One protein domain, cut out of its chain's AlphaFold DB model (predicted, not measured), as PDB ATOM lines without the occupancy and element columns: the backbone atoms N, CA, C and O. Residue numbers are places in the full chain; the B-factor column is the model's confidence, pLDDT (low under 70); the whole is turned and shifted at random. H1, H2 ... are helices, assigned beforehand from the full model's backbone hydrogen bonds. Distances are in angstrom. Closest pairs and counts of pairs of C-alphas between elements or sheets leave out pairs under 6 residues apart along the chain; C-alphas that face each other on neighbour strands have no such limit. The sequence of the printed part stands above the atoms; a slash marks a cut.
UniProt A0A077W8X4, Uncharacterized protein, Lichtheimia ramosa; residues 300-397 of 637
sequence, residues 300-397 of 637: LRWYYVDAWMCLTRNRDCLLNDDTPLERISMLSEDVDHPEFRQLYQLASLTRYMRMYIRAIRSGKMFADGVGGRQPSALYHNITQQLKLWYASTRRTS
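AT A GLANCE: This is residues 300 to 397 of the 637 residues of an uncharacterized protein of Lichtheimia ramosa (UniProt A0A077W8X4). A long helix, H3, forms the core, with H1 and H4 packed along roughly opposite sides of it; the three run nearly lengthwise together. Short H2 lies at another side of H3, and the loop of residues 362 to 376 folds the chain back from H3 into H4 at one end of the long axis. The printed part has 98 residues with four named helices, H1 to H4 in chain order, and no named strand: the class is all helix. It is only just loose, close to compact, with a radius of gyration of the C-alphas of 15.2 A, and elongated, spanning 52 by 31 by 19 A.

HOW THE PARTS SIT: H3, residues 338 to 361, is the hub, touching three helices, and the packing is mostly aligned. H1, residues 300 to 313, touches H3 at a shallow tilt of 31 degrees, the same way; the closest C-alphas, of Tyr 304 and Thr 350, are 5.3 A apart. H4, residues 377 to 395, forms a helical hairpin with H3, opposite ways at a shallow tilt of 9 degrees; residues 349 to 359 of H3 touch residues 378 to 386 of H4, and the closest C-alphas, of Tyr 352 and Leu 386, are 6.5 A apart. H2, residues 325 to 331, only just touches H3, with 3 pairs of C-alphas within 8 A, the closest those of Leu 325 and Ser 348 at 7.2 A; these two also form a helical hairpin. H1 is apart from H2 and H4, and H2 is apart from H4. Every O i to N i+4 pair is within hydrogen-bond range in H2 and H4, against 9 of 10 in H1 and 19 of 20 in H3.

IN THESE COORDINATES: H3 measures 34.6 A, H4 27.0 A, H1 20.3 A and H2 10.0 A from first to last C-alpha. H1 begins at C-alpha 300 (25.886, -12.236, 19.674), and H4 ends at C-alpha 395 (20.558, -19.549, -1.233).

THE WHOLE: The C-alphas farthest apart, of Glu 333 and Val 370, are 52.6 A apart. The printed part has no cut; the links H1 to H2 and H3 to H4 are long. Mean pLDDT of the printed part is 81.2, and 22 residues are under 70, among them 329 to 336 and 368 to 372.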
ATOM      1  N   LEU A 300      25.761 -12.181  21.141       87.56
ATOM      2  CA  LEU A 300      25.886 -12.236  19.674       87.56
ATOM      3  C   LEU A 300      25.964 -10.830  19.056       87.56
ATOM      4  O   LEU A 300      26.737 -10.596  18.124       87.56
ATOM      5  N   ARG A 301      25.192  -9.875  19.594       86.81
ATOM      6  CA  ARG A 301      25.256  -8.468  19.181       86.81
ATOM      7  C   ARG A 301      26.575  -7.810  19.588       86.81
ATOM      8  O   ARG A 301      27.167  -7.107  18.768       86.81
ATOM      9  N   TRP A 302      27.042  -8.032  20.816       84.94
ATOM     10  CA  TRP A 302      28.290  -7.450  21.313       84.94
ATOM     11  C   TRP A 302      29.514  -7.982  20.581       84.94
ATOM     12  O   TRP A 302      30.370  -7.196  20.195       84.94
ATOM     13  N   TYR A 303      29.555  -9.283  20.288       87.19
ATOM     14  CA  TYR A 303      30.613  -9.917  19.503       87.19
ATOM     15  C   TYR A 303      30.855  -9.189  18.174       87.19
ATOM     16  O   TYR A 303      32.005  -8.888  17.833       87.19
ATOM     17  N   TYR A 304      29.765  -8.828  17.485       88.62
ATOM     18  CA  TYR A 304      29.770  -8.025  16.261       88.62
ATOM     19  C   TYR A 304      30.234  -6.577  16.491       88.62
ATOM     20  O   TYR A 304      31.113  -6.098  15.772       88.62
ATOM     21  N   VAL A 305      29.691  -5.880  17.496       85.06
ATOM     22  CA  VAL A 305      30.064  -4.483  17.811       85.06
ATOM     23  C   VAL A 305      31.535  -4.360  18.231       85.06
ATOM     24  O   VAL A 305      32.221  -3.436  17.797       85.06
ATOM     25  N   ASP A 306      32.053  -5.303  19.012       84.81
ATOM     26  CA  ASP A 306      33.442  -5.330  19.468       84.81
ATOM     27  C   ASP A 306      34.433  -5.422  18.294       84.81
ATOM     28  O   ASP A 306      35.366  -4.620  18.195       84.81
ATOM     29  N   ALA A 307      34.173  -6.311  17.327       88.69
ATOM     30  CA  ALA A 307      34.995  -6.423  16.120       88.69
ATOM     31  C   ALA A 307      34.930  -5.161  15.238       88.69
ATOM     32  O   ALA A 307      35.928  -4.786  14.621       88.69
ATOM     33  N   TRP A 308      33.783  -4.476  15.193       86.62
ATOM     34  CA  TRP A 308      33.662  -3.172  14.533       86.62
ATOM     35  C   TRP A 308      34.537  -2.108  15.194       86.62
ATOM     36  O   TRP A 308      35.258  -1.384  14.504       86.62
ATOM     37  N   MET A 309      34.511  -2.032  16.522       80.56
ATOM     38  CA  MET A 309      35.320  -1.080  17.283       80.56
ATOM     39  C   MET A 309      36.819  -1.371  17.138       80.56
ATOM     40  O   MET A 309      37.605  -0.436  17.000       80.56
ATOM     41  N   CYS A 310      37.216  -2.646  17.081       82.94
ATOM     42  CA  CYS A 310      38.583  -3.050  16.752       82.94
ATOM     43  C   CYS A 310      39.002  -2.602  15.336       82.94
ATOM     44  O   CYS A 310      40.019  -1.924  15.187       82.94
ATOM     45  N   LEU A 311      38.193  -2.891  14.305       81.56
ATOM     46  CA  LEU A 311      38.474  -2.499  12.910       81.56
ATOM     47  C   LEU A 311      38.587  -0.985  12.704       81.56
ATOM     48  O   LEU A 311      39.377  -0.541  11.874       81.56
ATOM     49  N   THR A 312      37.763  -0.200  13.402       73.38
ATOM     50  CA  THR A 312      37.625   1.249  13.162       73.38
ATOM     51  C   THR A 312      38.456   2.123  14.091       73.38
ATOM     52  O   THR A 312      38.830   3.220  13.689       73.38
ATOM     53  N   ARG A 313      38.762   1.664  15.313       68.19
ATOM     54  CA  ARG A 313      39.560   2.418  16.301       68.19
ATOM     55  C   ARG A 313      40.940   1.816  16.576       68.19
ATOM     56  O   ARG A 313      41.629   2.295  17.467       68.19
ATOM     57  N   ASN A 314      41.328   0.750  15.868       69.69
ATOM     58  CA  ASN A 314      42.591   0.021  16.049       69.69
ATOM     59  C   ASN A 314      42.858  -0.490  17.489       69.69
ATOM     60  O   ASN A 314      43.982  -0.850  17.830       69.69
ATOM     61  N   ARG A 315      41.821  -0.567  18.334       77.69
ATOM     62  CA  ARG A 315      41.887  -1.135  19.693       77.69
ATOM     63  C   ARG A 315      41.793  -2.659  19.662       77.69
ATOM     64  O   ARG A 315      41.321  -3.212  18.674       77.69
ATOM     65  N   ASP A 316      42.154  -3.337  20.744       77.75
ATOM     66  CA  ASP A 316      41.920  -4.781  20.871       77.75
ATOM     67  C   ASP A 316      40.431  -5.150  20.957       77.75
ATOM     68  O   ASP A 316      39.595  -4.379  21.440       77.75
ATOM     69  N   CYS A 317      40.107  -6.345  20.454       78.62
ATOM     70  CA  CYS A 317      38.824  -6.989  20.707       78.62
ATOM     71  C   CYS A 317      38.739  -7.376  22.190       78.62
ATOM     72  O   CYS A 317      39.641  -8.029  22.710       78.62
ATOM     73  N   LEU A 318      37.638  -7.020  22.846       75.25
ATOM     74  CA  LEU A 318      37.357  -7.342  24.248       75.25
ATOM     75  C   LEU A 318      36.774  -8.752  24.442       75.25
ATOM     76  O   LEU A 318      36.692  -9.232  25.574       75.25
ATOM     77  N   LEU A 319      36.336  -9.401  23.357       76.62
ATOM     78  CA  LEU A 319      35.876 -10.793  23.341       76.62
ATOM     79  C   LEU A 319      36.832 -11.701  22.556       76.62
ATOM     80  O   LEU A 319      37.417 -11.283  21.554       76.62
ATOM     81  N   ASN A 320      36.927 -12.963  22.983       73.50
ATOM     82  CA  ASN A 320      37.754 -14.003  22.360       73.50
ATOM     83  C   ASN A 320      37.321 -14.311  20.917       73.50
ATOM     84  O   ASN A 320      36.132 -14.377  20.616       73.50
ATOM     85  N   ASP A 321      38.287 -14.583  20.036       70.50
ATOM     86  CA  ASP A 321      38.003 -14.931  18.635       70.50
ATOM     87  C   ASP A 321      37.409 -16.336  18.457       70.50
ATOM     88  O   ASP A 321      36.584 -16.554  17.566       70.50
ATOM     89  N   ASP A 322      37.817 -17.294  19.292       67.25
ATOM     90  CA  ASP A 322      37.485 -18.713  19.135       67.25
ATOM     91  C   ASP A 322      36.135 -19.044  19.792       67.25
ATOM     92  O   ASP A 322      36.018 -19.834  20.728       67.25
ATOM     93  N   THR A 323      35.087 -18.388  19.294       70.25
ATOM     94  CA  THR A 323      33.700 -18.630  19.708       70.25
ATOM     95  C   THR A 323      33.146 -19.883  19.022       70.25
ATOM     96  O   THR A 323      33.183 -19.951  17.788       70.25
ATOM     97  N   PRO A 324      32.543 -20.838  19.757       69.19
ATOM     98  CA  PRO A 324      31.988 -22.064  19.184       69.19
ATOM     99  C   PRO A 324      30.605 -21.817  18.547       69.19
ATOM    100  O   PRO A 324      29.591 -22.358  18.990       69.19
ATOM    101  N   LEU A 325      30.550 -20.988  17.498       75.94
ATOM    102  CA  LEU A 325      29.309 -20.604  16.807       75.94
ATOM    103  C   LEU A 325      28.526 -21.823  16.296       75.94
ATOM    104  O   LEU A 325      27.310 -21.873  16.466       75.94
ATOM    105  N   GLU A 326      29.204 -22.843  15.761       69.19
ATOM    106  CA  GLU A 326      28.554 -24.093  15.352       69.19
ATOM    107  C   GLU A 326      27.830 -24.777  16.527       69.19
ATOM    108  O   GLU A 326      26.706 -25.247  16.364       69.19
ATOM    109  N   ARG A 327      28.417 -24.773  17.735       68.06
ATOM    110  CA  ARG A 327      27.777 -25.316  18.948       68.06
ATOM    111  C   ARG A 327      26.589 -24.454  19.381       68.06
ATOM    112  O   ARG A 327      25.553 -25.012  19.724       68.06
ATOM    113  N   ILE A 328      26.702 -23.125  19.320       72.50
ATOM    114  CA  ILE A 328      25.593 -22.201  19.631       72.50
ATOM    115  C   ILE A 328      24.396 -22.458  18.698       72.50
ATOM    116  O   ILE A 328      23.258 -22.508  19.159       72.50
ATOM    117  N   SER A 329      24.640 -22.712  17.407       68.81
ATOM    118  CA  SER A 329      23.582 -23.080  16.454       68.81
ATOM    119  C   SER A 329      22.997 -24.479  16.672       68.81
ATOM    120  O   SER A 329      21.891 -24.730  16.204       68.81
ATOM    121  N   MET A 330      23.721 -25.401  17.312       58.69
ATOM    122  CA  MET A 330      23.241 -26.764  17.589       58.69
ATOM    123  C   MET A 330      22.510 -26.891  18.930       58.69
ATOM    124  O   MET A 330      21.702 -27.801  19.082       58.69
ATOM    125  N   LEU A 331      22.817 -26.025  19.900       56.97
ATOM    126  CA  LEU A 331      22.222 -26.036  21.243       56.97
ATOM    127  C   LEU A 331      21.050 -25.058  21.408       56.97
ATOM    128  O   LEU A 331      20.340 -25.134  22.405       56.97
ATOM    129  N   SER A 332      20.850 -24.131  20.470       62.03
ATOM    130  CA  SER A 332      19.716 -23.210  20.518       62.03
ATOM    131  C   SER A 332      18.432 -23.899  20.050       62.03
ATOM    132  O   SER A 332      18.325 -24.314  18.898       62.03
ATOM    133  N   GLU A 333      17.422 -23.946  20.917       58.38
ATOM    134  CA  GLU A 333      16.047 -24.324  20.548       58.38
ATOM    135  C   GLU A 333      15.374 -23.255  19.648       58.38
ATOM    136  O   GLU A 333      14.336 -23.502  19.041       58.38
ATOM    137  N   ASP A 334      15.998 -22.076  19.516       61.97
ATOM    138  CA  ASP A 334      15.476 -20.854  18.892       61.97
ATOM    139  C   ASP A 334      16.089 -20.535  17.506       61.97
ATOM    140  O   ASP A 334      15.981 -19.406  17.017       61.97
ATOM    141  N   VAL A 335      16.709 -21.504  16.817       61.19
ATOM    142  CA  VAL A 335      17.289 -21.325  15.455       61.19
ATOM    143  C   VAL A 335      16.267 -20.796  14.429       61.19
ATOM    144  O   VAL A 335      16.623 -20.119  13.452       61.19
ATOM    145  N   ASP A 336      14.982 -21.067  14.661       65.62
ATOM    146  CA  ASP A 336      13.872 -20.576  13.844       65.62
ATOM    147  C   ASP A 336      13.349 -19.186  14.232       65.62
ATOM    148  O   ASP A 336      12.608 -18.577  13.456       65.62
ATOM    149  N   HIS A 337      13.786 -18.613  15.357       74.94
ATOM    150  CA  HIS A 337      13.403 -17.257  15.726       74.94
ATOM    151  C   HIS A 337      14.127 -16.219  14.842       74.94
ATOM    152  O   HIS A 337      15.362 -16.175  14.824       74.94
ATOM    153  N   PRO A 338      13.407 -15.325  14.132       77.12
ATOM    154  CA  PRO A 338      14.002 -14.474  13.095       77.12
ATOM    155  C   PRO A 338      15.067 -13.509  13.638       77.12
ATOM    156  O   PRO A 338      16.103 -13.307  13.007       77.12
ATOM    157  N   GLU A 339      14.850 -12.955  14.832       78.31
ATOM    158  CA  GLU A 339      15.798 -12.041  15.487       78.31
ATOM    159  C   GLU A 339      17.077 -12.769  15.936       78.31
ATOM    160  O   GLU A 339      18.176 -12.236  15.783       78.31
ATOM    161  N   PHE A 340      16.959 -14.013  16.423       82.69
ATOM    162  CA  PHE A 340      18.117 -14.833  16.791       82.69
ATOM    163  C   PHE A 340      18.919 -15.203  15.540       82.69
ATOM    164  O   PHE A 340      20.130 -14.997  15.498       82.69
ATOM    165  N   ARG A 341      18.235 -15.648  14.478       81.31
ATOM    166  CA  ARG A 341      18.837 -15.961  13.177       81.31
ATOM    167  C   ARG A 341      19.610 -14.774  12.592       81.31
ATOM    168  O   ARG A 341      20.728 -14.964  12.116       81.31
ATOM    169  N   GLN A 342      19.065 -13.557  12.662       82.94
ATOM    170  CA  GLN A 342      19.752 -12.351  12.185       82.94
ATOM    171  C   GLN A 342      21.014 -12.040  13.012       82.94
ATOM    172  O   GLN A 342      22.073 -11.760  12.446       82.94
ATOM    173  N   LEU A 343      20.935 -12.120  14.344       86.50
ATOM    174  CA  LEU A 343      22.089 -11.904  15.226       86.50
ATOM    175  C   LEU A 343      23.163 -12.985  15.042       86.50
ATOM    176  O   LEU A 343      24.350 -12.667  14.995       86.50
ATOM    177  N   TYR A 344      22.761 -14.238  14.843       86.75
ATOM    178  CA  TYR A 344      23.659 -15.348  14.537       86.75
ATOM    179  C   TYR A 344      24.368 -15.176  13.180       86.75
ATOM    180  O   TYR A 344      25.568 -15.436  13.063       86.75
ATOM    181  N   GLN A 345      23.668 -14.670  12.157       87.75
ATOM    182  CA  GLN A 345      24.273 -14.300  10.870       87.75
ATOM    183  C   GLN A 345      25.304 -13.168  11.022       87.75
ATOM    184  O   GLN A 345      26.382 -13.238  10.427       87.75
ATOM    185  N   LEU A 346      25.029 -12.156  11.854       89.62
ATOM    186  CA  LEU A 346      25.990 -11.089  12.165       89.62
ATOM    187  C   LEU A 346      27.204 -11.617  12.950       89.62
ATOM    188  O   LEU A 346      28.342 -11.293  12.606       89.62
ATOM    189  N   ALA A 347      27.011 -12.490  13.938       89.25
ATOM    190  CA  ALA A 347      28.105 -13.149  14.659       89.25
ATOM    191  C   ALA A 347      28.952 -14.056  13.738       89.25
ATOM    192  O   ALA A 347      30.180 -14.077  13.819       89.25
ATOM    193  N   SER A 348      28.321 -14.729  12.778       90.44
ATOM    194  CA  SER A 348      29.012 -15.512  11.745       90.44
ATOM    195  C   SER A 348      29.843 -14.632  10.800       90.44
ATOM    196  O   SER A 348      30.985 -14.975  10.494       90.44
ATOM    197  N   LEU A 349      29.337 -13.454  10.405       93.12
ATOM    198  CA  LEU A 349      30.118 -12.432   9.688       93.12
ATOM    199  C   LEU A 349      31.300 -11.924  10.537       93.12
ATOM    200  O   LEU A 349      32.405 -11.738  10.023       93.12
ATOM    201  N   THR A 350      31.091 -11.767  11.846       92.50
ATOM    202  CA  THR A 350      32.109 -11.319  12.813       92.50
ATOM    203  C   THR A 350      33.324 -12.240  12.849       92.50
ATOM    204  O   THR A 350      34.452 -11.756  12.930       92.50
ATOM    205  N   ARG A 351      33.136 -13.559  12.712       91.56
ATOM    206  CA  ARG A 351      34.257 -14.507  12.604       91.56
ATOM    207  C   ARG A 351      35.214 -14.119  11.470       91.56
ATOM    208  O   ARG A 351      36.424 -14.071  11.678       91.56
ATOM    209  N   TYR A 352      34.685 -13.762  10.299       93.50
ATOM    210  CA  TYR A 352      35.497 -13.300   9.168       93.50
ATOM    211  C   TYR A 352      36.107 -11.912   9.408       93.50
ATOM    212  O   TYR A 352      37.261 -11.693   9.042       93.50
ATOM    213  N   MET A 353      35.389 -10.995  10.072       93.81
ATOM    214  CA  MET A 353      35.955  -9.705  10.503       93.81
ATOM    215  C   MET A 353      37.200  -9.915  11.377       93.81
ATOM    216  O   MET A 353      38.243  -9.329  11.099       93.81
ATOM    217  N   ARG A 354      37.130 -10.815  12.365       92.12
ATOM    218  CA  ARG A 354      38.243 -11.176  13.263       92.12
ATOM    219  C   ARG A 354      39.412 -11.836  12.535       92.12
ATOM    220  O   ARG A 354      40.567 -11.498  12.790       92.12
ATOM    221  N   MET A 355      39.146 -12.682  11.538       92.75
ATOM    222  CA  MET A 355      40.198 -13.202  10.652       92.75
ATOM    223  C   MET A 355      40.940 -12.078   9.908       92.75
ATOM    224  O   MET A 355      42.171 -12.101   9.868       92.75
ATOM    225  N   TYR A 356      40.233 -11.074   9.375       93.81
ATOM    226  CA  TYR A 356      40.881  -9.915   8.748       93.81
ATOM    227  C   TYR A 356      41.615  -9.022   9.750       93.81
ATOM    228  O   TYR A 356      42.729  -8.607   9.454       93.81
ATOM    229  N   ILE A 357      41.045  -8.758  10.931       91.56
ATOM    230  CA  ILE A 357      41.701  -8.011  12.020       91.56
ATOM    231  C   ILE A 357      43.078  -8.623  12.320       91.56
ATOM    232  O   ILE A 357      44.088  -7.920  12.312       91.56
ATOM    233  N   ARG A 358      43.142  -9.951  12.499       90.81
ATOM    234  CA  ARG A 358      44.403 -10.677  12.722       90.81
ATOM    235  C   ARG A 358      45.356 -10.587  11.525       90.81
ATOM    236  O   ARG A 358      46.559 -10.411  11.722       90.81
ATOM    237  N   ALA A 359      44.851 -10.670  10.292       91.50
ATOM    238  CA  ALA A 359      45.670 -10.519   9.086       91.50
ATOM    239  C   ALA A 359      46.269  -9.103   8.958       91.50
ATOM    240  O   ALA A 359      47.450  -8.974   8.651       91.50
ATOM    241  N   ILE A 360      45.484  -8.057   9.242       89.69
ATOM    242  CA  ILE A 360      45.916  -6.650   9.224       89.69
ATOM    243  C   ILE A 360      47.002  -6.422  10.282       89.69
ATOM    244  O   ILE A 360      48.097  -5.978   9.952       89.69
ATOM    245  N   ARG A 361      46.733  -6.802  11.537       87.62
ATOM    246  CA  ARG A 361      47.650  -6.605  12.675       87.62
ATOM    247  C   ARG A 361      48.973  -7.351  12.541       87.62
ATOM    248  O   ARG A 361      50.003  -6.847  12.964       87.62
ATOM    249  N   SER A 362      48.954  -8.542  11.946       89.50
ATOM    250  CA  SER A 362      50.171  -9.326  11.697       89.50
ATOM    251  C   SER A 362      50.910  -8.934  10.412       89.50
ATOM    252  O   SER A 362      51.858  -9.619  10.040       89.50
ATOM    253  N   GLY A 363      50.459  -7.903   9.683       88.31
ATOM    254  CA  GLY A 363      50.991  -7.498   8.373       88.31
ATOM    255  C   GLY A 363      50.628  -8.437   7.211       88.31
ATOM    256  O   GLY A 363      50.578  -8.006   6.062       88.31
ATOM    257  N   LYS A 364      50.264  -9.695   7.504       91.00
ATOM    258  CA  LYS A 364      49.962 -10.783   6.549       91.00
ATOM    259  C   LYS A 364      48.741 -10.542   5.651       91.00
ATOM    260  O   LYS A 364      48.398 -11.399   4.837       91.00
ATOM    261  N   MET A 365      48.058  -9.409   5.794       91.00
ATOM    262  CA  MET A 365      47.033  -8.929   4.865       91.00
ATOM    263  C   MET A 365      47.608  -8.580   3.487       91.00
ATOM    264  O   MET A 365      46.939  -8.769   2.467       91.00
ATOM    265  N   PHE A 366      48.851  -8.099   3.463       90.44
ATOM    266  CA  PHE A 366      49.543  -7.663   2.257       90.44
ATOM    267  C   PHE A 366      50.599  -8.693   1.837       90.44
ATOM    268  O   PHE A 366      51.101  -9.453   2.664       90.44
ATOM    269  N   ALA A 367      50.881  -8.779   0.540       85.75
ATOM    270  CA  ALA A 367      51.958  -9.609   0.015       85.75
ATOM    271  C   ALA A 367      53.304  -8.881   0.136       85.75
ATOM    272  O   ALA A 367      53.397  -7.693  -0.185       85.75
ATOM    273  N   ASP A 368      54.345  -9.609   0.544       69.81
ATOM    274  CA  ASP A 368      55.709  -9.085   0.629       69.81
ATOM    275  C   ASP A 368      56.228  -8.731  -0.774       69.81
ATOM    276  O   ASP A 368      56.453  -9.601  -1.618       69.81
ATOM    277  N   GLY A 369      56.397  -7.436  -1.047       59.41
ATOM    278  CA  GLY A 369      56.824  -6.956  -2.357       59.41
ATOM    279  C   GLY A 369      56.934  -5.436  -2.454       59.41
ATOM    280  O   GLY A 369      56.383  -4.689  -1.641       59.41
ATOM    281  N   VAL A 370      57.648  -4.974  -3.484       50.56
ATOM    282  CA  VAL A 370      57.864  -3.546  -3.771       50.56
ATOM    283  C   VAL A 370      56.517  -2.880  -4.079       50.56
ATOM    284  O   VAL A 370      55.963  -3.050  -5.162       50.56
ATOM    285  N   GLY A 371      55.975  -2.155  -3.098       59.72
ATOM    286  CA  GLY A 371      54.662  -1.504  -3.171       59.72
ATOM    287  C   GLY A 371      53.752  -1.754  -1.961       59.72
ATOM    288  O   GLY A 371      52.792  -1.011  -1.785       59.72
ATOM    289  N   GLY A 372      54.036  -2.757  -1.119       61.16
ATOM    290  CA  GLY A 372      53.499  -2.911   0.249       61.16
ATOM    291  C   GLY A 372      51.979  -3.066   0.443       61.16
ATOM    292  O   GLY A 372      51.543  -3.304   1.564       61.16
ATOM    293  N   ARG A 373      51.157  -2.925  -0.606       77.19
ATOM    294  CA  ARG A 373      49.682  -3.022  -0.555       77.19
ATOM    295  C   ARG A 373      49.082  -3.916  -1.646       77.19
ATOM    296  O   ARG A 373      47.951  -3.715  -2.075       77.19
ATOM    297  N   GLN A 374      49.833  -4.920  -2.090       86.69
ATOM    298  CA  GLN A 374      49.278  -6.007  -2.899       86.69
ATOM    299  C   GLN A 374      48.505  -6.984  -1.994       86.69
ATOM    300  O   GLN A 374      48.976  -7.243  -0.886       86.69
ATOM    301  N   PRO A 375      47.350  -7.536  -2.403       91.38
ATOM    302  CA  PRO A 375      46.615  -8.496  -1.583       91.38
ATOM    303  C   PRO A 375      47.377  -9.814  -1.401       91.38
ATOM    304  O   PRO A 375      47.941 -10.358  -2.349       91.38
ATOM    305  N   SER A 376      47.403 -10.346  -0.176       93.25
ATOM    306  CA  SER A 376      48.089 -11.610   0.111       93.25
ATOM    307  C   SER A 376      47.246 -12.849  -0.221       93.25
ATOM    308  O   SER A 376      46.016 -12.805  -0.321       93.25
ATOM    309  N   ALA A 377      47.895 -14.015  -0.284       93.56
ATOM    310  CA  ALA A 377      47.195 -15.301  -0.352       93.56
ATOM    311  C   ALA A 377      46.245 -15.522   0.847       93.56
ATOM    312  O   ALA A 377      45.189 -16.139   0.693       93.56
ATOM    313  N   LEU A 378      46.578 -14.982   2.029       95.00
ATOM    314  CA  LEU A 378      45.712 -15.024   3.208       95.00
ATOM    315  C   LEU A 378      44.457 -14.160   3.006       95.00
ATOM    316  O   LEU A 378      43.357 -14.635   3.286       95.00
ATOM    317  N   TYR A 379      44.595 -12.945   2.459       94.94
ATOM    318  CA  TYR A 379      43.449 -12.106   2.091       94.94
ATOM    319  C   TYR A 379      42.505 -12.831   1.123       94.94
ATOM    320  O   TYR A 379      41.294 -12.865   1.362       94.94
ATOM    321  N   HIS A 380      43.040 -13.428   0.052       95.25
ATOM    322  CA  HIS A 380      42.221 -14.126  -0.939       95.25
ATOM    323  C   HIS A 380      41.504 -15.341  -0.335       95.25
ATOM    324  O   HIS A 380      40.323 -15.535  -0.610       95.25
ATOM    325  N   ASN A 381      42.167 -16.103   0.542       97.19
ATOM    326  CA  ASN A 381      41.562 -17.234   1.248       97.19
ATOM    327  C   ASN A 381      40.385 -16.791   2.143       97.19
ATOM    328  O   ASN A 381      39.269 -17.290   1.986       97.19
ATOM    329  N   ILE A 382      40.590 -15.797   3.019       96.69
ATOM    330  CA  ILE A 382      39.520 -15.257   3.883       96.69
ATOM    331  C   ILE A 382      38.375 -14.691   3.022       96.69
ATOM    332  O   ILE A 382      37.203 -14.973   3.281       96.69
ATOM    333  N   THR A 383      38.706 -13.954   1.958       96.06
ATOM    334  CA  THR A 383      37.741 -13.387   1.001       96.06
ATOM    335  C   THR A 383      36.906 -14.458   0.315       96.06
ATOM    336  O   THR A 383      35.688 -14.306   0.216       96.06
ATOM    337  N   GLN A 384      37.529 -15.538  -0.154       96.31
ATOM    338  CA  GLN A 384      36.840 -16.628  -0.833       96.31
ATOM    339  C   GLN A 384      35.891 -17.356   0.122       96.31
ATOM    340  O   GLN A 384      34.733 -17.571  -0.231       96.31
ATOM    341  N   GLN A 385      36.337 -17.671   1.343       95.75
ATOM    342  CA  GLN A 385      35.481 -18.290   2.359       95.75
ATOM    343  C   GLN A 385      34.284 -17.397   2.717       95.75
ATOM    344  O   GLN A 385      33.152 -17.875   2.736       95.75
ATOM    345  N   LEU A 386      34.515 -16.095   2.927       95.50
ATOM    346  CA  LEU A 386      33.469 -15.113   3.216       95.50
ATOM    347  C   LEU A 386      32.463 -14.985   2.055       95.50
ATOM    348  O   LEU A 386      31.256 -15.040   2.292       95.50
ATOM    349  N   LYS A 387      32.935 -14.866   0.802       93.69
ATOM    350  CA  LYS A 387      32.069 -14.796  -0.393       93.69
ATOM    351  C   LYS A 387      31.236 -16.079  -0.558       93.69
ATOM    352  O   LYS A 387      30.047 -15.990  -0.859       93.69
ATOM    353  N   LEU A 388      31.821 -17.260  -0.322       93.94
ATOM    354  CA  LEU A 388      31.118 -18.550  -0.397       93.94
ATOM    355  C   LEU A 388      30.063 -18.713   0.707       93.94
ATOM    356  O   LEU A 388      28.930 -19.082   0.400       93.94
ATOM    357  N   TRP A 389      30.406 -18.405   1.961       92.56
ATOM    358  CA  TRP A 389      29.473 -18.457   3.094       92.56
ATOM    359  C   TRP A 389      28.308 -17.469   2.933       92.56
ATOM    360  O   TRP A 389      27.151 -17.806   3.189       92.56
ATOM    361  N   TYR A 390      28.582 -16.257   2.449       91.62
ATOM    362  CA  TYR A 390      27.529 -15.282   2.184       91.62
ATOM    363  C   TYR A 390      26.588 -15.748   1.061       91.62
ATOM    364  O   TYR A 390      25.364 -15.657   1.182       91.62
ATOM    365  N   ALA A 391      27.144 -16.323  -0.011       87.81
ATOM    366  CA  ALA A 391      26.360 -16.876  -1.111       87.81
ATOM    367  C   ALA A 391      25.507 -18.089  -0.692       87.81
ATOM    368  O   ALA A 391      24.367 -18.197  -1.145       87.81
ATOM    369  N   SER A 392      26.008 -18.984   0.172       86.06
ATOM    370  CA  SER A 392      25.202 -20.099   0.693       86.06
ATOM    371  C   SER A 392      24.077 -19.605   1.602       86.06
ATOM    372  O   SER A 392      22.934 -19.997   1.388       86.06
ATOM    373  N   THR A 393      24.368 -18.668   2.512       80.44
ATOM    374  CA  THR A 393      23.382 -18.060   3.425       80.44
ATOM    375  C   THR A 393      22.210 -17.419   2.670       80.44
ATOM    376  O   THR A 393      21.064 -17.536   3.100       80.44
ATOM    377  N   ARG A 394      22.467 -16.795   1.508       73.12
ATOM    378  CA  ARG A 394      21.397 -16.265   0.642       73.12
ATOM    379  C   ARG A 394      20.601 -17.347  -0.091       73.12
ATOM    380  O   ARG A 394      19.400 -17.177  -0.257       73.12
ATOM    381  N   ARG A 395      21.238 -18.438  -0.532       59.34
ATOM    382  CA  ARG A 395      20.558 -19.549  -1.233       59.34
ATOM    383  C   ARG A 395      19.692 -20.399  -0.307       59.34
ATOM    384  O   ARG A 395      18.754 -21.017  -0.775       59.34
ATOM    385  N   THR A 396      19.985 -20.435   0.991       52.12
ATOM    386  CA  THR A 396      19.153 -21.145   1.975       52.12
ATOM    387  C   THR A 396      17.905 -20.370   2.413       52.12
ATOM    388  O   THR A 396      17.068 -20.945   3.098       52.12
ATOM    389  N   SER A 397      17.722 -19.109   1.988       51.38
ATOM    390  CA  SER A 397      16.485 -18.322   2.209       51.38
ATOM    391  C   SER A 397      15.358 -18.698   1.214       51.38
ATOM    392  O   SER A 397      14.524 -17.875   0.847       51.38
TER     393      SER A 397